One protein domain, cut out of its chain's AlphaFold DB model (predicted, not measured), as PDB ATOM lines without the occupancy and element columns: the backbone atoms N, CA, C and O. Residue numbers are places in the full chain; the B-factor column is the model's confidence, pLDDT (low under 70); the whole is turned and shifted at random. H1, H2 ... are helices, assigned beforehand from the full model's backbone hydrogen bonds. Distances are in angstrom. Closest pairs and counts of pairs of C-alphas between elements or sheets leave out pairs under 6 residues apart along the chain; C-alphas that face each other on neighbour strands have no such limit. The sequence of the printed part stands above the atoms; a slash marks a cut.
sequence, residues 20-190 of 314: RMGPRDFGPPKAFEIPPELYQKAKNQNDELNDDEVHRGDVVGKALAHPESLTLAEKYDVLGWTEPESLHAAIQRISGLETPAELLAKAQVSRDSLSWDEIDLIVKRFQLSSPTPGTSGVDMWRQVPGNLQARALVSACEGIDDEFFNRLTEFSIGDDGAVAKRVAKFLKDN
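This is residues 20 to 190 of the 314 residues of an uncharacterized protein of Pestalotiopsis fici (strain W106-1 / CGMCC3.15140) (UniProt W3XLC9). The model is a two-lobed block of short helices: in one lobe H2, H3 and H4 pack round H9, and in the other H5, H6, H7 and H10 cluster together. H11 turns off from H10 at the far end, while H1 and H8 lie beside the first lobe and touch no helix. The printed part has 171 residues with eleven named helices, H1 to H11 in chain order, and no named strand; its class is all helix, and the helix packing is mostly crossed. It is compact, with a radius of gyration of the C-alphas of 17.2 A and spans of 53 by 37 by 26 A.

Start with the longest helix, H11, residues 176 to 189: find C-alpha 176 at (-60.164, 29.056, 47.413) and follow it 19.7 A to C-alpha 189 at (-44.889, 41.216, 50.105). Just before it is H10, residues 162 to 174, 18.4 A long. H9, residues 147 to 157, spans 15.4 A from C-alpha 147 at (-39.126, 7.868, 38.277). Earlier come H5, residues 84 to 95, 15.9 A, H6, residues 100 to 109, 14.4 A, and H7, residues 116 to 123. Look for H2 at residues 36 to 44, H3 at 59 to 65 and H4 at 72 to 79. H1, residues 29 to 32, and H8, residues 136 to 141, are the shortest.

Look first at the hub, H9, which touches four helices. H2 runs the same way at a shallow tilt of 9 degrees, with the C-alphas of Lys 43 and Gln 149 closest at 5.4 A. H3 touches H9 at Leu 64 and Ala 150, 5.1 A between C-alphas. H4 runs opposite ways to H9 at a steep tilt of 47 degrees, touching it at Leu 79 and Arg 151, 5.6 A between C-alphas. H10 and H9 only just touch, only at the corner, with 3 pairs of C-alphas within 8 A. Farther on, H10 touches H7 with residues 168 to 173 alone; the C-alphas of Thr 169 and Val 123 are closest at 4.8 A. H5 touches H6, closest at the C-alphas of Ile 91 and Pro 100, 7.2 A. H10 and H11 only just touch, only at the corner, with 3 pairs. Every O i to N i+4 pair is within hydrogen-bond range in H2 to H11; H1 is too short for one.

The C-alphas of Asn 50 and Lys 188, the two farthest apart, are 54.2 A from each other. The printed part has no cut. Two links are long, H2 to H3 with 14 residues and H7 to H8 with 12. Mean pLDDT of the printed part is 88.3; look for values under 70 at 18 residues, among them 20 to 21, 130 to 137 and 178 to 181.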
ATOM      1  N   ARG A  20     -39.893  21.430  22.156       63.31
ATOM      2  CA  ARG A  20     -39.521  20.162  21.506       63.31
ATOM      3  C   ARG A  20     -38.858  19.166  22.446       63.31
ATOM      4  O   ARG A  20     -38.610  18.051  22.002       63.31
ATOM      5  N   MET A  21     -38.567  19.556  23.688       66.44
ATOM      6  CA  MET A  21     -37.996  18.617  24.641       66.44
ATOM      7  C   MET A  21     -39.070  17.600  25.018       66.44
ATOM      8  O   MET A  21     -40.103  17.970  25.574       66.44
ATOM      9  N   GLY A  22     -38.864  16.345  24.639       75.00
ATOM     10  CA  GLY A  22     -39.703  15.222  25.031       75.00
ATOM     11  C   GLY A  22     -39.219  14.622  26.354       75.00
ATOM     12  O   GLY A  22     -38.138  14.963  26.824       75.00
ATOM     13  N   PRO A  23     -39.963  13.678  26.955       72.69
ATOM     14  CA  PRO A  23     -39.537  12.991  28.181       72.69
ATOM     15  C   PRO A  23     -38.141  12.357  28.082       72.69
ATOM     16  O   PRO A  23     -37.421  12.277  29.070       72.69
ATOM     17  N   ARG A  24     -37.728  11.958  26.869       81.00
ATOM     18  CA  ARG A  24     -36.393  11.403  26.587       81.00
ATOM     19  C   ARG A  24     -35.241  12.372  26.844       81.00
ATOM     20  O   ARG A  24     -34.125  11.910  27.029       81.00
ATOM     21  N   ASP A  25     -35.504  13.674  26.886       83.50
ATOM     22  CA  ASP A  25     -34.489  14.690  27.171       83.50
ATOM     23  C   ASP A  25     -34.282  14.909  28.683       83.50
ATOM     24  O   ASP A  25     -33.359  15.615  29.079       83.50
ATOM     25  N   PHE A  26     -35.128  14.311  29.535       82.19
ATOM     26  CA  PHE A  26     -35.123  14.498  30.994       82.19
ATOM     27  C   PHE A  26     -34.621  13.278  31.781       82.19
ATOM     28  O   PHE A  26     -34.597  13.314  33.009       82.19
ATOM     29  N   GLY A  27     -34.230  12.198  31.103       87.62
ATOM     30  CA  GLY A  27     -33.721  10.985  31.739       87.62
ATOM     31  C   GLY A  27     -32.649  10.300  30.896       87.62
ATOM     32  O   GLY A  27     -32.514  10.605  29.708       87.62
ATOM     33  N   PRO A  28     -31.878   9.366  31.476       92.88
ATOM     34  CA  PRO A  28     -30.888   8.623  30.714       92.88
ATOM     35  C   PRO A  28     -31.588   7.776  29.638       92.88
ATOM     36  O   PRO A  28     -32.644   7.197  29.912       92.88
ATOM     37  N   PRO A  29     -30.999   7.616  28.435       93.50
ATOM     38  CA  PRO A  29     -31.571   6.779  27.376       93.50
ATOM     39  C   PRO A  29     -31.931   5.366  27.854       93.50
ATOM     40  O   PRO A  29     -32.973   4.829  27.478       93.50
ATOM     41  N   LYS A  30     -31.120   4.820  28.770       94.19
ATOM     42  CA  LYS A  30     -31.307   3.500  29.376       94.19
ATOM     43  C   LYS A  30     -32.657   3.332  30.078       94.19
ATOM     44  O   LYS A  30     -33.210   2.237  30.052       94.19
ATOM     45  N   ALA A  31     -33.231   4.401  30.635       94.94
ATOM     46  CA  ALA A  31     -34.542   4.348  31.286       94.94
ATOM     47  C   ALA A  31     -35.672   3.922  30.330       94.94
ATOM     48  O   ALA A  31     -36.682   3.379  30.754       94.94
ATOM     49  N   PHE A  32     -35.508   4.142  29.024       94.44
ATOM     50  CA  PHE A  32     -36.507   3.778  28.015       94.44
ATOM     51  C   PHE A  32     -36.258   2.400  27.387       94.44
ATOM     52  O   PHE A  32     -37.064   1.954  26.574       94.44
ATOM     53  N   GLU A  33     -35.143   1.751  27.728       95.06
ATOM     54  CA  GLU A  33     -34.793   0.401  27.269       95.06
ATOM     55  C   GLU A  33     -35.225  -0.681  28.265       95.06
ATOM     56  O   GLU A  33     -35.384  -1.839  27.882       95.06
ATOM     57  N   ILE A  34     -35.404  -0.314  29.536       93.12
ATOM     58  CA  ILE A  34     -35.817  -1.229  30.600       93.12
ATOM     59  C   ILE A  34     -37.324  -1.513  30.468       93.12
ATOM     60  O   ILE A  34     -38.116  -0.567  30.385       93.12
ATOM     61  N   PRO A  35     -37.745  -2.793  30.462       95.94
ATOM     62  CA  PRO A  35     -39.156  -3.162  30.420       95.94
ATOM     63  C   PRO A  35     -39.962  -2.534  31.575       95.94
ATOM     64  O   PRO A  35     -39.511  -2.585  32.725       95.94
ATOM     65  N   PRO A  36     -41.161  -1.970  31.320       94.44
ATOM     66  CA  PRO A  36     -42.005  -1.363  32.354       94.44
ATOM     67  C   PRO A  36     -42.301  -2.270  33.556       94.44
ATOM     68  O   PRO A  36     -42.473  -1.789  34.679       94.44
ATOM     69  N   GLU A  37     -42.338  -3.581  33.338       95.75
ATOM     70  CA  GLU A  37     -42.590  -4.600  34.353       95.75
ATOM     71  C   GLU A  37     -41.502  -4.612  35.429       95.75
ATOM     72  O   GLU A  37     -41.818  -4.802  36.602       95.75
ATOM     73  N   LEU A  38     -40.242  -4.338  35.067       96.00
ATOM     74  CA  LEU A  38     -39.137  -4.284  36.028       96.00
ATOM     75  C   LEU A  38     -39.250  -3.078  36.960       96.00
ATOM     76  O   LEU A  38     -38.923  -3.187  38.137       96.00
ATOM     77  N   TYR A  39     -39.801  -1.954  36.491       96.00
ATOM     78  CA  TYR A  39     -40.095  -0.826  37.377       96.00
ATOM     79  C   TYR A  39     -41.193  -1.165  38.383       96.00
ATOM     80  O   TYR A  39     -41.086  -0.804  39.554       96.00
ATOM     81  N   GLN A  40     -42.234  -1.892  37.965       95.31
ATOM     82  CA  GLN A  40     -43.249  -2.346  38.917       95.31
ATOM     83  C   GLN A  40     -42.744  -3.421  39.867       95.31
ATOM     84  O   GLN A  40     -43.100  -3.374  41.045       95.31
ATOM     85  N   LYS A  41     -41.886  -4.330  39.396       95.19
ATOM     86  CA  LYS A  41     -41.162  -5.257  40.267       95.19
ATOM     87  C   LYS A  41     -40.356  -4.475  41.305       95.19
ATOM     88  O   LYS A  41     -40.515  -4.735  42.486       95.19
ATOM     89  N   ALA A  42     -39.633  -3.426  40.904       93.94
ATOM     90  CA  ALA A  42     -38.874  -2.585  41.833       93.94
ATOM     91  C   ALA A  42     -39.710  -1.963  42.935       93.94
ATOM     92  O   ALA A  42     -39.284  -1.949  44.084       93.94
ATOM     93  N   LYS A  43     -40.908  -1.486  42.604       94.00
ATOM     94  CA  LYS A  43     -41.810  -0.904  43.595       94.00
ATOM     95  C   LYS A  43     -42.371  -1.943  44.574       94.00
ATOM     96  O   LYS A  43     -42.563  -1.623  45.742       94.00
ATOM     97  N   ASN A  44     -42.697  -3.141  44.091       94.81
ATOM     98  CA  ASN A  44     -43.502  -4.111  44.843       94.81
ATOM     99  C   ASN A  44     -42.682  -5.245  45.482       94.81
ATOM    100  O   ASN A  44     -43.157  -5.866  46.426       94.81
ATOM    101  N   GLN A  45     -41.510  -5.545  44.925       94.06
ATOM    102  CA  GLN A  45     -40.658  -6.712  45.193       94.06
ATOM    103  C   GLN A  45     -39.182  -6.296  45.076       94.06
ATOM    104  O   GLN A  45     -38.405  -6.876  44.315       94.06
ATOM    105  N   ASN A  46     -38.826  -5.194  45.741       92.75
ATOM    106  CA  ASN A  46     -37.506  -4.573  45.626       92.75
ATOM    107  C   ASN A  46     -36.368  -5.533  46.014       92.75
ATOM    108  O   ASN A  46     -35.334  -5.575  45.361       92.75
ATOM    109  N   ASP A  47     -36.622  -6.366  47.019       91.50
ATOM    110  CA  ASP A  47     -35.737  -7.397  47.553       91.50
ATOM    111  C   ASP A  47     -35.461  -8.562  46.585       91.50
ATOM    112  O   ASP A  47     -34.486  -9.292  46.761       91.50
ATOM    113  N   GLU A  48     -36.289  -8.737  45.552       91.38
ATOM    114  CA  GLU A  48     -36.131  -9.783  44.532       91.38
ATOM    115  C   GLU A  48     -35.413  -9.297  43.260       91.38
ATOM    116  O   GLU A  48     -35.285 -10.057  42.289       91.38
ATOM    117  N   LEU A  49     -35.005  -8.027  43.201       89.75
ATOM    118  CA  LEU A  49     -34.254  -7.486  42.070       89.75
ATOM    119  C   LEU A  49     -32.765  -7.759  42.208       89.75
ATOM    120  O   LEU A  49     -32.185  -7.625  43.281       89.75
ATOM    121  N   ASN A  50     -32.133  -8.093  41.087       87.94
ATOM    122  CA  ASN A  50     -30.684  -8.001  40.988       87.94
ATOM    123  C   ASN A  50     -30.260  -6.596  40.519       87.94
ATOM    124  O   ASN A  50     -31.019  -5.887  39.855       87.94
ATOM    125  N   ASP A  51     -29.027  -6.206  40.849       83.38
ATOM    126  CA  ASP A  51     -28.479  -4.877  40.541       83.38
ATOM    127  C   ASP A  51     -28.517  -4.539  39.043       83.38
ATOM    128  O   ASP A  51     -28.672  -3.373  38.671       83.38
ATOM    129  N   ASP A  52     -28.406  -5.553  38.182       87.69
ATOM    130  CA  ASP A  52     -28.329  -5.402  36.730       87.69
ATOM    131  C   ASP A  52     -29.705  -5.163  36.077       87.69
ATOM    132  O   ASP A  52     -29.787  -4.521  35.027       87.69
ATOM    133  N   GLU A  53     -30.800  -5.637  36.685       84.56
ATOM    134  CA  GLU A  53     -32.161  -5.600  36.125       84.56
ATOM    135  C   GLU A  53     -32.707  -4.171  35.975       84.56
ATOM    136  O   GLU A  53     -33.423  -3.873  35.016       84.56
ATOM    137  N   VAL A  54     -32.369  -3.272  36.901       87.00
ATOM    138  CA  VAL A  54     -32.881  -1.886  36.938       87.00
ATOM    139  C   VAL A  54     -31.777  -0.832  36.826       87.00
ATOM    140  O   VAL A  54     -32.016   0.361  37.044       87.00
ATOM    141  N   HIS A  55     -30.569  -1.244  36.424       91.19
ATOM    142  CA  HIS A  55     -29.433  -0.344  36.274       91.19
ATOM    143  C   HIS A  55     -29.650   0.676  35.144       91.19
ATOM    144  O   HIS A  55     -29.547   0.376  33.952       91.19
ATOM    145  N   ARG A  56     -29.921   1.925  35.529       90.81
ATOM    146  CA  ARG A  56     -30.089   3.067  34.612       90.81
ATOM    147  C   ARG A  56     -28.849   3.951  34.481       90.81
ATOM    148  O   ARG A  56     -28.793   4.764  33.561       90.81
ATOM    149  N   GLY A  57     -27.888   3.810  35.396       92.25
ATOM    150  CA  GLY A  57     -26.711   4.680  35.493       92.25
ATOM    151  C   GLY A  57     -26.984   6.063  36.104       92.25
ATOM    152  O   GLY A  57     -26.147   6.951  35.976       92.25
ATOM    153  N   ASP A  58     -28.138   6.264  36.745       94.88
ATOM    154  CA  ASP A  58     -28.514   7.491  37.454       94.88
ATOM    155  C   ASP A  58     -28.983   7.196  38.891       94.88
ATOM    156  O   ASP A  58     -29.139   6.039  39.297       94.88
ATOM    157  N   VAL A  59     -29.220   8.257  39.671       96.38
ATOM    158  CA  VAL A  59     -29.693   8.148  41.063       96.38
ATOM    159  C   VAL A  59     -31.043   7.434  41.166       96.38
ATOM    160  O   VAL A  59     -31.305   6.743  42.144       96.38
ATOM    161  N   VAL A  60     -31.885   7.536  40.133       96.56
ATOM    162  CA  VAL A  60     -33.183   6.857  40.083       96.56
ATOM    163  C   VAL A  60     -32.998   5.348  39.943       96.56
ATOM    164  O   VAL A  60     -33.662   4.594  40.644       96.56
ATOM    165  N   GLY A  61     -32.075   4.886  39.094       95.44
ATOM    166  CA  GLY A  61     -31.698   3.473  39.024       95.44
ATOM    167  C   GLY A  61     -31.180   2.948  40.362       95.44
ATOM    168  O   GLY A  61     -31.606   1.886  40.805       95.44
ATOM    169  N   LYS A  62     -30.332   3.726  41.049       95.81
ATOM    170  CA  LYS A  62     -29.864   3.387  42.403       95.81
ATOM    171  C   LYS A  62     -31.027   3.306  43.399       95.81
ATOM    172  O   LYS A  62     -31.098   2.352  44.160       95.81
ATOM    173  N   ALA A  63     -31.964   4.251  43.352       96.56
ATOM    174  CA  ALA A  63     -33.153   4.270  44.203       96.56
ATOM    175  C   ALA A  63     -34.105   3.090  43.950       96.56
ATOM    176  O   ALA A  63     -34.776   2.634  44.867       96.56
ATOM    177  N   LEU A  64     -34.175   2.607  42.707       95.94
ATOM    178  CA  LEU A  64     -34.959   1.429  42.341       95.94
ATOM    179  C   LEU A  64     -34.300   0.118  42.771       95.94
ATOM    180  O   LEU A  64     -35.017  -0.862  42.904       95.94
ATOM    181  N   ALA A  65     -32.979   0.078  42.935       94.31
ATOM    182  CA  ALA A  65     -32.263  -1.127  43.347       94.31
ATOM    183  C   ALA A  65     -32.080  -1.200  44.869       94.31
ATOM    184  O   ALA A  65     -32.365  -2.228  45.461       94.31
ATOM    185  N   HIS A  66     -31.629  -0.099  45.480       95.06
ATOM    186  CA  HIS A  66     -31.197  -0.021  46.881       95.06
ATOM    187  C   HIS A  66     -31.583   1.339  47.485       95.06
ATOM    188  O   HIS A  66     -30.705   2.192  47.696       95.06
ATOM    189  N   PRO A  67     -32.879   1.623  47.708       95.75
ATOM    190  CA  PRO A  67     -33.341   2.931  48.182       95.75
ATOM    191  C   PRO A  67     -32.733   3.344  49.535       95.75
ATOM    192  O   PRO A  67     -32.508   4.530  49.787       95.75
ATOM    193  N   GLU A  68     -32.397   2.383  50.392       95.50
ATOM    194  CA  GLU A  68     -31.732   2.590  51.681       95.50
ATOM    195  C   GLU A  68     -30.253   2.987  51.559       95.50
ATOM    196  O   GLU A  68     -29.708   3.602  52.475       95.50
ATOM    197  N   SER A  69     -29.611   2.695  50.424       96.00
ATOM    198  CA  SER A  69     -28.213   3.067  50.150       96.00
ATOM    199  C   SER A  69     -28.037   4.524  49.697       96.00
ATOM    200  O   SER A  69     -26.909   4.997  49.500       96.00
ATOM    201  N   LEU A  70     -29.142   5.239  49.467       97.56
ATOM    202  CA  LEU A  70     -29.116   6.626  49.026       97.56
ATOM    203  C   LEU A  70     -28.660   7.553  50.153       97.56
ATOM    204  O   LEU A  70     -29.150   7.504  51.284       97.56
ATOM    205  N   THR A  71     -27.771   8.476  49.808       97.88
ATOM    206  CA  THR A  71     -27.464   9.638  50.639       97.88
ATOM    207  C   THR A  71     -28.672  10.573  50.724       97.88
ATOM    208  O   THR A  71     -29.569  10.540  49.883       97.88
ATOM    209  N   LEU A  72     -28.698  11.460  51.722       97.12
ATOM    210  CA  LEU A  72     -29.807  12.404  51.892       97.12
ATOM    211  C   LEU A  72     -30.002  13.325  50.671       97.12
ATOM    212  O   LEU A  72     -31.135  13.570  50.264       97.12
ATOM    213  N   ALA A  73     -28.908  13.790  50.057       97.31
ATOM    214  CA  ALA A  73     -28.963  14.612  48.848       97.31
ATOM    215  C   ALA A  73     -29.553  13.837  47.657       97.31
ATOM    216  O   ALA A  73     -30.449  14.331  46.981       97.31
ATOM    217  N   GLU A  74     -29.129  12.584  47.458       97.81
ATOM    218  CA  GLU A  74     -29.683  11.705  46.421       97.81
ATOM    219  C   GLU A  74     -31.187  11.451  46.620       97.81
ATOM    220  O   GLU A  74     -31.953  11.487  45.657       97.81
ATOM    221  N   LYS A  75     -31.637  11.244  47.866       97.75
ATOM    222  CA  LYS A  75     -33.070  11.112  48.170       97.75
ATOM    223  C   LYS A  75     -33.840  12.365  47.762       97.75
ATOM    224  O   LYS A  75     -34.921  12.258  47.192       97.75
ATOM    225  N   TYR A  76     -33.291  13.549  48.027       96.06
ATOM    226  CA  TYR A  76     -33.965  14.817  47.735       96.06
ATOM    227  C   TYR A  76     -34.005  15.099  46.233       96.06
ATOM    228  O   TYR A  76     -35.024  15.591  45.749       96.06
ATOM    229  N   ASP A  77     -32.975  14.693  45.490       94.56
ATOM    230  CA  ASP A  77     -32.982  14.728  44.025       94.56
ATOM    231  C   ASP A  77     -34.090  13.826  43.451       94.56
ATOM    232  O   ASP A  77     -34.926  14.273  42.663       94.56
ATOM    233  N   VAL A  78     -34.213  12.583  43.941       95.75
ATOM    234  CA  VAL A  78     -35.294  11.658  43.535       95.75
ATOM    235  C   VAL A  78     -36.683  12.193  43.907       95.75
ATOM    236  O   VAL A  78     -37.648  12.024  43.157       95.75
ATOM    237  N   LEU A  79     -36.820  12.863  45.052       94.44
ATOM    238  CA  LEU A  79     -38.077  13.490  45.465       94.44
ATOM    239  C   LEU A  79     -38.350  14.817  44.735       94.44
ATOM    240  O   LEU A  79     -39.462  15.348  44.846       94.44
ATOM    241  N   GLY A  80     -37.389  15.335  43.968       92.44
ATOM    242  CA  GLY A  80     -37.473  16.638  43.322       92.44
ATOM    243  C   GLY A  80     -37.683  17.750  44.346       92.44
ATOM    244  O   GLY A  80     -38.596  18.562  44.186       92.44
ATOM    245  N   TRP A  81     -36.903  17.743  45.425       94.06
ATOM    246  CA  TRP A  81     -36.913  18.726  46.512       94.06
ATOM    247  C   TRP A  81     -35.695  19.654  46.428       94.06
ATOM    248  O   TRP A  81     -34.745  19.383  45.702       94.06
ATOM    249  N   THR A  82     -35.725  20.785  47.140       94.56
ATOM    250  CA  THR A  82     -34.519  21.624  47.299       94.56
ATOM    251  C   THR A  82     -33.467  20.901  48.132       94.56
ATOM    252  O   THR A  82     -33.836  20.140  49.016       94.56
ATOM    253  N   GLU A  83     -32.185  21.189  47.893       95.50
ATOM    254  CA  GLU A  83     -31.038  20.657  48.643       95.50
ATOM    255  C   GLU A  83     -31.271  20.567  50.167       95.50
ATOM    256  O   GLU A  83     -31.793  21.529  50.754       95.50
ATOM    257  N   PRO A  84     -30.850  19.464  50.827       97.19
ATOM    258  CA  PRO A  84     -31.247  19.161  52.200       97.19
ATOM    259  C   PRO A  84     -30.976  20.266  53.213       97.19
ATOM    260  O   PRO A  84     -31.888  20.670  53.928       97.19
ATOM    261  N   GLU A  85     -29.759  20.811  53.235       97.62
ATOM    262  CA  GLU A  85     -29.365  21.841  54.205       97.62
ATOM    263  C   GLU A  85     -30.225  23.105  54.082       97.62
ATOM    264  O   GLU A  85     -30.697  23.660  55.076       97.62
ATOM    265  N   SER A  86     -30.470  23.541  52.844       97.06
ATOM    266  CA  SER A  86     -31.285  24.724  52.569       97.06
ATOM    267  C   SER A  86     -32.741  24.487  52.952       97.06
ATOM    268  O   SER A  86     -33.378  25.364  53.543       97.06
ATOM    269  N   LEU A  87     -33.270  23.301  52.633       97.25
ATOM    270  CA  LEU A  87     -34.644  22.941  52.944       97.25
ATOM    271  C   LEU A  87     -34.869  22.801  54.454       97.25
ATOM    272  O   LEU A  87     -35.820  23.383  54.970       97.25
ATOM    273  N   HIS A  88     -33.985  22.109  55.172       97.94
ATOM    274  CA  HIS A  88     -34.058  21.957  56.632       97.94
ATOM    275  C   HIS A  88     -33.978  23.312  57.329       97.94
ATOM    276  O   HIS A  88     -34.833  23.635  58.147       97.94
ATOM    277  N   ALA A  89     -33.033  24.172  56.932       97.88
ATOM    278  CA  ALA A  89     -32.941  25.528  57.469       97.88
ATOM    279  C   ALA A  89     -34.212  26.356  57.204       97.88
ATOM    280  O   ALA A  89     -34.587  27.210  58.012       97.88
ATOM    281  N   ALA A  90     -34.887  26.130  56.072       97.25
ATOM    282  CA  ALA A  90     -36.162  26.769  55.783       97.25
ATOM    283  C   ALA A  90     -37.297  26.239  56.656       97.25
ATOM    284  O   ALA A  90     -38.029  27.059  57.207       97.25
ATOM    285  N   ILE A  91     -37.410  24.920  56.818       97.75
ATOM    286  CA  ILE A  91     -38.423  24.281  57.666       97.75
ATOM    287  C   ILE A  91     -38.233  24.727  59.119       97.75
ATOM    288  O   ILE A  91     -39.153  25.307  59.692       97.75
ATOM    289  N   GLN A  92     -37.014  24.638  59.653       98.19
ATOM    290  CA  GLN A  92     -36.702  25.060  61.021       98.19
ATOM    291  C   GLN A  92     -37.114  26.506  61.293       98.19
ATOM    292  O   GLN A  92     -37.632  26.825  62.361       98.19
ATOM    293  N   ARG A  93     -36.930  27.395  60.313       97.44
ATOM    294  CA  ARG A  93     -37.312  28.804  60.438       97.44
ATOM    295  C   ARG A  93     -38.827  29.018  60.458       97.44
ATOM    296  O   ARG A  93     -39.283  29.907  61.170       97.44
ATOM    297  N   ILE A  94     -39.588  28.284  59.642       96.75
ATOM    298  CA  ILE A  94     -41.033  28.522  59.463       96.75
ATOM    299  C   ILE A  94     -41.906  27.734  60.443       96.75
ATOM    300  O   ILE A  94     -43.005  28.182  60.765       96.75
ATOM    301  N   SER A  95     -41.444  26.568  60.894       96.50
ATOM    302  CA  SER A  95     -42.227  25.635  61.711       96.50
ATOM    303  C   SER A  95     -41.577  25.296  63.048       96.50
ATOM    304  O   SER A  95     -42.264  24.823  63.951       96.50
ATOM    305  N   GLY A  96     -40.265  25.520  63.184       97.25
ATOM    306  CA  GLY A  96     -39.473  24.999  64.299       97.25
ATOM    307  C   GLY A  96     -39.193  23.493  64.222       97.25
ATOM    308  O   GLY A  96     -38.620  22.966  65.173       97.25
ATOM    309  N   LEU A  97     -39.600  22.823  63.136       97.69
ATOM    310  CA  LEU A  97     -39.327  21.407  62.858       97.69
ATOM    311  C   LEU A  97     -38.044  21.263  62.037       97.69
ATOM    312  O   LEU A  97     -37.690  22.165  61.281       97.69
ATOM    313  N   GLU A  98     -37.392  20.111  62.113       96.88
ATOM    314  CA  GLU A  98     -36.093  19.903  61.475       96.88
ATOM    315  C   GLU A  98     -36.245  19.382  60.042       96.88
ATOM    316  O   GLU A  98     -35.489  19.776  59.151       96.88
ATOM    317  N   THR A  99     -37.244  18.528  59.787       97.06
ATOM    318  CA  THR A  99     -37.329  17.770  58.526       97.06
ATOM    319  C   THR A  99     -38.661  17.917  57.775       97.06
ATOM    320  O   THR A  99     -39.705  18.212  58.366       97.06
ATOM    321  N   PRO A 100     -38.680  17.651  56.450       97.19
ATOM    322  CA  PRO A 100     -39.925  17.556  55.686       97.19
ATOM    323  C   PRO A 100     -40.875  16.478  56.214       97.19
ATOM    324  O   PRO A 100     -42.083  16.700  56.234       97.19
ATOM    325  N   ALA A 101     -40.348  15.331  56.659       96.75
ATOM    326  CA  ALA A 101     -41.154  14.224  57.168       96.75
ATOM    327  C   ALA A 101     -41.936  14.626  58.428       96.75
ATOM    328  O   ALA A 101     -43.133  14.364  58.515       96.75
ATOM    329  N   GLU A 102     -41.308  15.349  59.358       97.56
ATOM    330  CA  GLU A 102     -41.983  15.893  60.545       97.56
ATOM    331  C   GLU A 102     -43.090  16.882  60.174       97.56
ATOM    332  O   GLU A 102     -44.189  16.836  60.735       97.56
ATOM    333  N   LEU A 103     -42.826  17.761  59.202       97.31
ATOM    334  CA  LEU A 103     -43.825  18.718  58.739       97.31
ATOM    335  C   LEU A 103     -45.025  18.018  58.078       97.31
ATOM    336  O   LEU A 103     -46.173  18.409  58.300       97.31
ATOM    337  N   LEU A 104     -44.785  16.953  57.309       96.62
ATOM    338  CA  LEU A 104     -45.852  16.138  56.727       96.62
ATOM    339  C   LEU A 104     -46.606  15.322  57.781       96.62
ATOM    340  O   LEU A 104     -47.830  15.239  57.707       96.62
ATOM    341  N   ALA A 105     -45.924  14.795  58.797       96.69
ATOM    342  CA  ALA A 105     -46.567  14.115  59.918       96.69
ATOM    343  C   ALA A 105     -47.491  15.069  60.694       96.69
ATOM    344  O   ALA A 105     -48.635  14.725  60.996       96.69
ATOM    345  N   LYS A 106     -47.049  16.310  60.939       96.81
ATOM    346  CA  LYS A 106     -47.891  17.373  61.509       96.81
ATOM    347  C   LYS A 106     -49.138  17.621  60.651       96.81
ATOM    348  O   LYS A 106     -50.252  17.657  61.178       96.81
ATOM    349  N   ALA A 107     -48.966  17.736  59.333       94.75
ATOM    350  CA  ALA A 107     -50.074  17.903  58.392       94.75
ATOM    351  C   ALA A 107     -51.068  16.730  58.432       94.75
ATOM    352  O   ALA A 107     -52.275  16.942  58.312       94.75
ATOM    353  N   GLN A 108     -50.564  15.505  58.599       94.06
ATOM    354  CA  GLN A 108     -51.364  14.283  58.658       94.06
ATOM    355  C   GLN A 108     -52.203  14.197  59.937       94.06
ATOM    356  O   GLN A 108     -53.341  13.734  59.882       94.06
ATOM    357  N   VAL A 109     -51.681  14.680  61.071       95.00
ATOM    358  CA  VAL A 109     -52.445  14.783  62.327       95.00
ATOM    359  C   VAL A 109     -53.587  15.782  62.182       95.00
ATOM    360  O   VAL A 109     -54.727  15.492  62.543       95.00
ATOM    361  N   SER A 110     -53.288  16.977  61.676       92.44
ATOM    362  CA  SER A 110     -54.301  17.985  61.388       92.44
ATOM    363  C   SER A 110     -53.768  19.006  60.403       92.44
ATOM    364  O   SER A 110     -52.843  19.763  60.706       92.44
ATOM    365  N   ARG A 111     -54.420  19.106  59.246       87.38
ATOM    366  CA  ARG A 111     -54.121  20.144  58.257       87.38
ATOM    367  C   ARG A 111     -54.271  21.546  58.845       87.38
ATOM    368  O   ARG A 111     -53.466  22.420  58.552       87.38
ATOM    369  N   ASP A 112     -55.271  21.756  59.696       88.50
ATOM    370  CA  ASP A 112     -55.555  23.070  60.279       88.50
ATOM    371  C   ASP A 112     -54.505  23.480  61.334       88.50
ATOM    372  O   ASP A 112     -54.495  24.623  61.786       88.50
ATOM    373  N   SER A 113     -53.590  22.569  61.702       91.81
ATOM    374  CA  SER A 113     -52.415  22.881  62.526       91.81
ATOM    375  C   SER A 113     -51.274  23.542  61.744       91.81
ATOM    376  O   SER A 113     -50.315  24.026  62.356       91.81
ATOM    377  N   LEU A 114     -51.351  23.555  60.409       92.50
ATOM    378  CA  LEU A 114     -50.327  24.148  59.564       92.50
ATOM    379  C   LEU A 114     -50.462  25.673  59.497       92.50
ATOM    380  O   LEU A 114     -51.545  26.229  59.308       92.50
ATOM    381  N   SER A 115     -49.328  26.354  59.587       92.12
ATOM    382  CA  SER A 115     -49.184  27.756  59.234       92.12
ATOM    383  C   SER A 115     -49.244  27.935  57.714       92.12
ATOM    384  O   SER A 115     -49.067  27.002  56.927       92.12
ATOM    385  N   TRP A 116     -49.466  29.167  57.263       85.75
ATOM    386  CA  TRP A 116     -49.506  29.456  55.828       85.75
ATOM    387  C   TRP A 116     -48.152  29.294  55.144       85.75
ATOM    388  O   TRP A 116     -48.116  28.919  53.975       85.75
ATOM    389  N   ASP A 117     -47.057  29.542  55.860       90.81
ATOM    390  CA  ASP A 117     -45.708  29.356  55.324       90.81
ATOM    391  C   ASP A 117     -45.397  27.867  55.147       90.81
ATOM    392  O   ASP A 117     -44.798  27.472  54.149       90.81
ATOM    393  N   GLU A 118     -45.880  27.034  56.072       93.88
ATOM    394  CA  GLU A 118     -45.821  25.577  55.963       93.88
ATOM    395  C   GLU A 118     -46.639  25.071  54.763       93.88
ATOM    396  O   GLU A 118     -46.131  24.296  53.951       93.88
ATOM    397  N   ILE A 119     -47.880  25.553  54.604       89.06
ATOM    398  CA  ILE A 119     -48.740  25.203  53.461       89.06
ATOM    399  C   ILE A 119     -48.099  25.641  52.139       89.06
ATOM    400  O   ILE A 119     -48.077  24.862  51.188       89.06
ATOM    401  N   ASP A 120     -47.572  26.865  52.058       86.88
ATOM    402  CA  ASP A 120     -46.923  27.379  50.848       86.88
ATOM    403  C   ASP A 120     -45.703  26.532  50.459       86.88
ATOM    404  O   ASP A 120     -45.542  26.181  49.288       86.88
ATOM    405  N   LEU A 121     -44.889  26.128  51.440       92.19
ATOM    406  CA  LEU A 121     -43.746  25.252  51.202       92.19
ATOM    407  C   LEU A 121     -44.175  23.866  50.686       92.19
ATOM    408  O   LEU A 121     -43.585  23.358  49.729       92.19
ATOM    409  N   ILE A 122     -45.225  23.278  51.269       91.94
ATOM    410  CA  ILE A 122     -45.787  21.989  50.829       91.94
ATOM    411  C   ILE A 122     -46.362  22.096  49.411       91.94
ATOM    412  O   ILE A 122     -46.087  21.239  48.574       91.94
ATOM    413  N   VAL A 123     -47.107  23.163  49.098       85.81
ATOM    414  CA  VAL A 123     -47.669  23.408  47.754       85.81
ATOM    415  C   VAL A 123     -46.572  23.510  46.707       85.81
ATOM    416  O   VAL A 123     -46.693  22.961  45.612       85.81
ATOM    417  N   LYS A 124     -45.480  24.195  47.050       87.25
ATOM    418  CA  LYS A 124     -44.288  24.296  46.206       87.25
ATOM    419  C   LYS A 124     -43.504  22.987  46.140       87.25
ATOM    420  O   LYS A 124     -42.441  22.957  45.533       87.25
ATOM    421  N   ARG A 125     -44.006  21.906  46.743       91.00
ATOM    422  CA  ARG A 125     -43.359  20.594  46.822       91.00
ATOM    423  C   ARG A 125     -41.935  20.690  47.362       91.00
ATOM    424  O   ARG A 125     -41.026  20.073  46.820       91.00
ATOM    425  N   PHE A 126     -41.753  21.504  48.401       94.12
ATOM    426  CA  PHE A 126     -40.452  21.768  49.014       94.12
ATOM    427  C   PHE A 126     -39.408  22.383  48.062       94.12
ATOM    428  O   PHE A 126     -38.201  22.231  48.255       94.12
ATOM    429  N   GLN A 127     -39.862  23.111  47.038       91.44
ATOM    430  CA  GLN A 127     -39.019  23.969  46.208       91.44
ATOM    431  C   GLN A 127     -38.943  25.374  46.820       91.44
ATOM    432  O   GLN A 127     -39.938  26.099  46.860       91.44
ATOM    433  N   LEU A 128     -37.763  25.767  47.309       90.69
ATOM    434  CA  LEU A 128     -37.545  27.096  47.898       90.69
ATOM    435  C   LEU A 128     -37.476  28.197  46.839       90.69
ATOM    436  O   LEU A 128     -37.897  29.329  47.076       90.69
ATOM    437  N   SER A 129     -36.962  27.860  45.659       85.00
ATOM    438  CA  SER A 129     -37.005  28.751  44.506       85.00
ATOM    439  C   SER A 129     -38.374  28.625  43.859       85.00
ATOM    440  O   SER A 129     -38.809  27.510  43.570       85.00
ATOM    441  N   SER A 130     -39.064  29.749  43.633       61.78
ATOM    442  CA  SER A 130     -40.349  29.712  42.928       61.78
ATOM    443  C   SER A 130     -40.145  28.996  41.595       61.78
ATOM    444  O   SER A 130     -39.311  29.452  40.805       61.78
ATOM    445  N   PRO A 131     -40.857  27.886  41.328       57.09
ATOM    446  CA  PRO A 131     -40.790  27.267  40.021       57.09
ATOM    447  C   PRO A 131     -41.187  28.337  39.012       57.09
ATOM    448  O   PRO A 131     -42.247  28.955  39.134       57.09
ATOM    449  N   THR A 132     -40.302  28.613  38.054       47.22
ATOM    450  CA  THR A 132     -40.606  29.545  36.965       47.22
ATOM    451  C   THR A 132     -41.967  29.134  36.390       47.22
ATOM    452  O   THR A 132     -42.117  27.951  36.065       47.22
ATOM    453  N   PRO A 133     -42.973  30.027  36.303       42.50
ATOM    454  CA  PRO A 133     -44.294  29.665  35.804       42.50
ATOM    455  C   PRO A 133     -44.156  28.892  34.490       42.50
ATOM    456  O   PRO A 133     -43.646  29.417  33.502       42.50
ATOM    457  N   GLY A 134     -44.535  27.611  34.506       46.41
ATOM    458  CA  GLY A 134     -44.339  26.717  33.367       46.41
ATOM    459  C   GLY A 134     -43.156  25.749  33.441       46.41
ATOM    460  O   GLY A 134     -42.787  25.231  32.389       46.41
ATOM    461  N   THR A 135     -42.586  25.438  34.614       51.66
ATOM    462  CA  THR A 135     -41.652  24.305  34.762       51.66
ATOM    463  C   THR A 135     -42.362  22.982  34.478       51.66
ATOM    464  O   THR A 135     -42.749  22.239  35.374       51.66
ATOM    465  N   SER A 136     -42.475  22.678  33.189       59.97
ATOM    466  CA  SER A 136     -42.671  21.346  32.633       59.97
ATOM    467  C   SER A 136     -41.665  20.343  33.193       59.97
ATOM    468  O   SER A 136     -41.940  19.161  33.143       59.97
ATOM    469  N   GLY A 137     -40.534  20.778  33.759       66.44
ATOM    470  CA  GLY A 137     -39.484  19.899  34.277       66.44
ATOM    471  C   GLY A 137     -39.987  18.807  35.223       66.44
ATOM    472  O   GLY A 137     -39.701  17.645  34.974       66.44
ATOM    473  N   VAL A 138     -40.786  19.136  36.247       72.44
ATOM    474  CA  VAL A 138     -41.298  18.118  37.193       72.44
ATOM    475  C   VAL A 138     -42.297  17.180  36.511       72.44
ATOM    476  O   VAL A 138     -42.231  15.966  36.696       72.44
ATOM    477  N   ASP A 139     -43.192  17.720  35.683       76.88
ATOM    478  CA  ASP A 139     -44.183  16.918  34.954       76.88
ATOM    479  C   ASP A 139     -43.526  16.012  33.900       76.88
ATOM    480  O   ASP A 139     -43.985  14.898  33.664       76.88
ATOM    481  N   MET A 140     -42.439  16.464  33.275       82.69
ATOM    482  CA  MET A 140     -41.666  15.717  32.280       82.69
ATOM    483  C   MET A 140     -40.749  14.693  32.946       82.69
ATOM    484  O   MET A 140     -40.640  13.571  32.462       82.69
ATOM    485  N   TRP A 141     -40.164  15.027  34.098       87.19
ATOM    486  CA  TRP A 141     -39.415  14.084  34.927       87.19
ATOM    487  C   TRP A 141     -40.307  12.926  35.382       87.19
ATOM    488  O   TRP A 141     -39.898  11.772  35.303       87.19
ATOM    489  N   ARG A 142     -41.561  13.194  35.773       88.81
ATOM    490  CA  ARG A 142     -42.543  12.146  36.123       88.81
ATOM    491  C   ARG A 142     -42.894  11.221  34.949       88.81
ATOM    492  O   ARG A 142     -43.360  10.112  35.188       88.81
ATOM    493  N   GLN A 143     -42.681  11.660  33.707       89.44
ATOM    494  CA  GLN A 143     -42.923  10.861  32.499       89.44
ATOM    495  C   GLN A 143     -41.741   9.955  32.123       89.44
ATOM    496  O   GLN A 143     -41.895   9.100  31.250       89.44
ATOM    497  N   VAL A 144     -40.569  10.116  32.747       93.50
ATOM    498  CA  VAL A 144     -39.444   9.194  32.545       93.50
ATOM    499  C   VAL A 144     -39.759   7.870  33.264       93.50
ATOM    500  O   VAL A 144     -40.063   7.892  34.463       93.50
ATOM    501  N   PRO A 145     -39.701   6.714  32.573       96.06
ATOM    502  CA  PRO A 145     -40.027   5.417  33.166       96.06
ATOM    503  C   PRO A 145     -39.234   5.139  34.446       96.06
ATOM    504  O   PRO A 145     -38.033   5.377  34.485       96.06
ATOM    505  N   GLY A 146     -39.890   4.649  35.500       95.50
ATOM    506  CA  GLY A 146     -39.260   4.312  36.783       95.50
ATOM    507  C   GLY A 146     -39.135   5.460  37.788       95.50
ATOM    508  O   GLY A 146     -38.961   5.199  38.975       95.50
ATOM    509  N   ASN A 147     -39.276   6.723  37.369       95.94
ATOM    510  CA  ASN A 147     -39.126   7.868  38.277       95.94
ATOM    511  C   ASN A 147     -40.208   7.902  39.371       95.94
ATOM    512  O   ASN A 147     -39.909   8.171  40.534       95.94
ATOM    513  N   LEU A 148     -41.464   7.583  39.033       94.50
ATOM    514  CA  LEU A 148     -42.556   7.518  40.016       94.50
ATOM    515  C   LEU A 148     -42.384   6.357  41.006       94.50
ATOM    516  O   LEU A 148     -42.707   6.503  42.182       94.50
ATOM    517  N   GLN A 149     -41.868   5.218  40.543       96.38
ATOM    518  CA  GLN A 149     -41.597   4.056  41.388       96.38
ATOM    519  C   GLN A 149     -40.465   4.344  42.373       96.38
ATOM    520  O   GLN A 149     -40.639   4.124  43.569       96.38
ATOM    521  N   ALA A 150     -39.360   4.918  41.894       96.81
ATOM    522  CA  ALA A 150     -38.248   5.344  42.737       96.81
ATOM    523  C   ALA A 150     -38.690   6.363  43.788       96.81
ATOM    524  O   ALA A 150     -38.383   6.215  44.964       96.81
ATOM    525  N   ARG A 151     -39.471   7.370  43.374       96.00
ATOM    526  CA  ARG A 151     -40.045   8.361  44.286       96.00
ATOM    527  C   ARG A 151     -40.856   7.693  45.395       96.00
ATOM    528  O   ARG A 151     -40.641   8.011  46.555       96.00
ATOM    529  N   ALA A 152     -41.750   6.768  45.046       95.25
ATOM    530  CA  ALA A 152     -42.579   6.068  46.024       95.25
ATOM    531  C   ALA A 152     -41.741   5.241  47.016       95.25
ATOM    532  O   ALA A 152     -42.023   5.276  48.211       95.25
ATOM    533  N   LEU A 153     -40.703   4.542  46.537       96.19
ATOM    534  CA  LEU A 153     -39.773   3.791  47.389       96.19
ATOM    535  C   LEU A 153     -39.032   4.720  48.356       96.19
ATOM    536  O   LEU A 153     -39.040   4.487  49.560       96.19
ATOM    537  N   VAL A 154     -38.460   5.815  47.847       97.25
ATOM    538  CA  VAL A 154     -37.747   6.796  48.676       97.25
ATOM    539  C   VAL A 154     -38.685   7.454  49.688       97.25
ATOM    540  O   VAL A 154     -38.320   7.583  50.852       97.25
ATOM    541  N   SER A 155     -39.907   7.825  49.290       96.00
ATOM    542  CA  SER A 155     -40.914   8.342  50.223       96.00
ATOM    543  C   SER A 155     -41.221   7.338  51.334       96.00
ATOM    544  O   SER A 155     -41.209   7.719  52.501       96.00
ATOM    545  N   ALA A 156     -41.408   6.058  51.002       95.44
ATOM    546  CA  ALA A 156     -41.650   5.018  51.999       95.44
ATOM    547  C   ALA A 156     -40.467   4.851  52.971       95.44
ATOM    548  O   ALA A 156     -40.690   4.751  54.178       95.44
ATOM    549  N   CYS A 157     -39.222   4.889  52.482       95.19
ATOM    550  CA  CYS A 157     -38.023   4.840  53.327       95.19
ATOM    551  C   CYS A 157     -37.931   6.012  54.316       95.19
ATOM    552  O   CYS A 157     -37.398   5.846  55.409       95.19
ATOM    553  N   GLU A 158     -38.464   7.177  53.950       94.81
ATOM    554  CA  GLU A 158     -38.517   8.368  54.806       94.81
ATOM    555  C   GLU A 158     -39.786   8.426  55.680       94.81
ATOM    556  O   GLU A 158     -40.025   9.422  56.363       94.81
ATOM    557  N   GLY A 159     -40.629   7.385  55.659       95.31
ATOM    558  CA  GLY A 159     -41.897   7.361  56.394       95.31
ATOM    559  C   GLY A 159     -42.943   8.339  55.849       95.31
ATOM    560  O   GLY A 159     -43.853   8.743  56.571       95.31
ATOM    561  N   ILE A 160     -42.817   8.740  54.584       95.50
ATOM    562  CA  ILE A 160     -43.711   9.679  53.911       95.50
ATOM    563  C   ILE A 160     -44.756   8.906  53.110       95.50
ATOM    564  O   ILE A 160     -44.435   8.153  52.190       95.50
ATOM    565  N   ASP A 161     -46.026   9.174  53.395       94.38
ATOM    566  CA  ASP A 161     -47.136   8.774  52.534       94.38
ATOM    567  C   ASP A 161     -47.189   9.701  51.298       94.38
ATOM    568  O   ASP A 161     -47.689  10.829  51.361       94.38
ATOM    569  N   ASP A 162     -46.632   9.245  50.167       91.06
ATOM    570  CA  ASP A 162     -46.595  10.026  48.917       91.06
ATOM    571  C   ASP A 162     -48.005  10.307  48.365       91.06
ATOM    572  O   ASP A 162     -48.230  11.349  47.745       91.06
ATOM    573  N   GLU A 163     -48.987   9.435  48.612       90.88
ATOM    574  CA  GLU A 163     -50.371   9.674  48.190       90.88
ATOM    575  C   GLU A 163     -50.990  10.810  49.009       90.88
ATOM    576  O   GLU A 163     -51.576  11.741  48.448       90.88
ATOM    577  N   PHE A 164     -50.812  10.781  50.332       92.62
ATOM    578  CA  PHE A 164     -51.204  11.885  51.204       92.62
ATOM    579  C   PHE A 164     -50.522  13.195  50.797       92.62
ATOM    580  O   PHE A 164     -51.202  14.211  50.649       92.62
ATOM    581  N   PHE A 165     -49.211  13.172  50.546       92.31
ATOM    582  CA  PHE A 165     -48.470  14.352  50.111       92.31
ATOM    583  C   PHE A 165     -49.016  14.931  48.797       92.31
ATOM    584  O   PHE A 165     -49.261  16.138  48.708       92.31
ATOM    585  N   ASN A 166     -49.277  14.093  47.786       88.62
ATOM    586  CA  ASN A 166     -49.853  14.550  46.519       88.62
ATOM    587  C   ASN A 166     -51.257  15.150  46.721       88.62
ATOM    588  O   ASN A 166     -51.495  16.268  46.257       88.62
ATOM    589  N   ARG A 167     -52.142  14.493  47.488       87.44
ATOM    590  CA  ARG A 167     -53.482  15.028  47.811       87.44
ATOM    591  C   ARG A 167     -53.420  16.360  48.547       87.44
ATOM    592  O   ARG A 167     -54.188  17.269  48.242       87.44
ATOM    593  N   LEU A 168     -52.503  16.497  49.503       86.31
ATOM    594  CA  LEU A 168     -52.311  17.737  50.250       86.31
ATOM    595  C   LEU A 168     -51.849  18.876  49.331       86.31
ATOM    596  O   LEU A 168     -52.316  20.010  49.463       86.31
ATOM    597  N   THR A 169     -50.980  18.563  48.367       84.88
ATOM    598  CA  THR A 169     -50.529  19.521  47.350       84.88
ATOM    599  C   THR A 169     -51.695  19.956  46.453       84.88
ATOM    600  O   THR A 169     -51.899  21.150  46.249       84.88
ATOM    601  N   GLU A 170     -52.487  19.004  45.948       81.19
ATOM    602  CA  GLU A 170     -53.644  19.254  45.075       81.19
ATOM    603  C   GLU A 170     -54.732  20.069  45.772       81.19
ATOM    604  O   GLU A 170     -55.187  21.081  45.236       81.19
ATOM    605  N   PHE A 171     -55.095  19.683  46.999       75.81
ATOM    606  CA  PHE A 171     -56.047  20.422  47.821       75.81
ATOM    607  C   PHE A 171     -55.604  21.874  47.989       75.81
ATOM    608  O   PHE A 171     -56.371  22.802  47.765       75.81
ATOM    609  N   SER A 172     -54.336  22.080  48.326       69.50
ATOM    610  CA  SER A 172     -53.816  23.417  48.585       69.50
ATOM    611  C   SER A 172     -53.714  24.267  47.312       69.50
ATOM    612  O   SER A 172     -53.625  25.490  47.401       69.50
ATOM    613  N   ILE A 173     -53.723  23.663  46.121       71.00
ATOM    614  CA  ILE A 173     -53.835  24.376  44.841       71.00
ATOM    615  C   ILE A 173     -55.298  24.743  44.548       71.00
ATOM    616  O   ILE A 173     -55.540  25.841  44.052       71.00
ATOM    617  N   GLY A 174     -56.247  23.854  44.859       69.81
ATOM    618  CA  GLY A 174     -57.670  24.014  44.542       69.81
ATOM    619  C   GLY A 174     -58.537  24.704  45.604       69.81
ATOM    620  O   GLY A 174     -59.657  25.090  45.291       69.81
ATOM    621  N   ASP A 175     -58.063  24.856  46.842       74.38
ATOM    622  CA  ASP A 175     -58.821  25.486  47.927       74.38
ATOM    623  C   ASP A 175     -58.819  27.017  47.806       74.38
ATOM    624  O   ASP A 175     -57.780  27.668  47.950       74.38
ATOM    625  N   ASP A 176     -59.996  27.606  47.579       65.88
ATOM    626  CA  ASP A 176     -60.164  29.056  47.413       65.88
ATOM    627  C   ASP A 176     -59.634  29.852  48.611       65.88
ATOM    628  O   ASP A 176     -59.082  30.941  48.442       65.88
ATOM    629  N   GLY A 177     -59.770  29.314  49.827       70.12
ATOM    630  CA  GLY A 177     -59.270  29.947  51.043       70.12
ATOM    631  C   GLY A 177     -57.745  30.035  51.052       70.12
ATOM    632  O   GLY A 177     -57.183  31.093  51.350       70.12
ATOM    633  N   ALA A 178     -57.067  28.947  50.687       68.75
ATOM    634  CA  ALA A 178     -55.619  28.892  50.535       68.75
ATOM    635  C   ALA A 178     -55.135  29.770  49.370       68.75
ATOM    636  O   ALA A 178     -54.147  30.495  49.514       68.75
ATOM    637  N   VAL A 179     -55.843  29.765  48.236       69.56
ATOM    638  CA  VAL A 179     -55.534  30.609  47.071       69.56
ATOM    639  C   VAL A 179     -55.649  32.091  47.426       69.56
ATOM    640  O   VAL A 179     -54.674  32.825  47.260       69.56
ATOM    641  N   ALA A 180     -56.788  32.530  47.966       69.94
ATOM    642  CA  ALA A 180     -57.027  33.929  48.318       69.94
ATOM    643  C   ALA A 180     -55.987  34.451  49.317       69.94
ATOM    644  O   ALA A 180     -55.470  35.559  49.169       69.94
ATOM    645  N   LYS A 181     -55.609  33.633  50.305       69.44
ATOM    646  CA  LYS A 181     -54.587  34.003  51.292       69.44
ATOM    647  C   LYS A 181     -53.179  34.062  50.703       69.44
ATOM    648  O   LYS A 181     -52.432  34.970  51.063       69.44
ATOM    649  N   ARG A 182     -52.815  33.171  49.770       72.12
ATOM    650  CA  ARG A 182     -51.544  33.280  49.029       72.12
ATOM    651  C   ARG A 182     -51.486  34.545  48.186       72.12
ATOM    652  O   ARG A 182     -50.463  35.221  48.200       72.12
ATOM    653  N   VAL A 183     -52.575  34.888  47.497       69.62
ATOM    654  CA  VAL A 183     -52.675  36.144  46.738       69.62
ATOM    655  C   VAL A 183     -52.520  37.340  47.679       69.62
ATOM    656  O   VAL A 183     -51.721  38.229  47.403       69.62
ATOM    657  N   ALA A 184     -53.202  37.332  48.827       73.88
ATOM    658  CA  ALA A 184     -53.080  38.394  49.821       73.88
ATOM    659  C   ALA A 184     -51.646  38.532  50.365       73.88
ATOM    660  O   ALA A 184     -51.141  39.648  50.470       73.88
ATOM    661  N   LYS A 185     -50.967  37.417  50.672       75.69
ATOM    662  CA  LYS A 185     -49.556  37.426  51.088       75.69
ATOM    663  C   LYS A 185     -48.650  37.963  49.979       75.69
ATOM    664  O   LYS A 185     -47.841  38.841  50.240       75.69
ATOM    665  N   PHE A 186     -48.825  37.492  48.746       75.25
ATOM    666  CA  PHE A 186     -48.058  37.967  47.597       75.25
ATOM    667  C   PHE A 186     -48.201  39.481  47.405       75.25
ATOM    668  O   PHE A 186     -47.191  40.161  47.259       75.25
ATOM    669  N   LEU A 187     -49.426  40.011  47.468       75.12
ATOM    670  CA  LEU A 187     -49.694  41.449  47.373       75.12
ATOM    671  C   LEU A 187     -49.105  42.233  48.550       75.12
ATOM    672  O   LEU A 187     -48.616  43.342  48.368       75.12
ATOM    673  N   LYS A 188     -49.121  41.661  49.759       79.25
ATOM    674  CA  LYS A 188     -48.489  42.269  50.936       79.25
ATOM    675  C   LYS A 188     -46.969  42.360  50.779       79.25
ATOM    676  O   LYS A 188     -46.394  43.395  51.102       79.25
ATOM    677  N   ASP A 189     -46.341  41.293  50.295       78.00
ATOM    678  CA  ASP A 189     -44.889  41.216  50.105       78.00
ATOM    679  C   ASP A 189     -44.434  41.986  48.848       78.00
ATOM    680  O   ASP A 189     -43.270  42.364  48.737       78.00
ATOM    681  N   ASN A 190     -45.354  42.249  47.910       78.06
ATOM    682  CA  ASN A 190     -45.110  42.928  46.637       78.06
ATOM    683  C   ASN A 190     -46.208  43.979  46.375       78.06
ATOM    684  O   ASN A 190     -47.043  43.783  45.490       78.06
TER     685      ASN A 190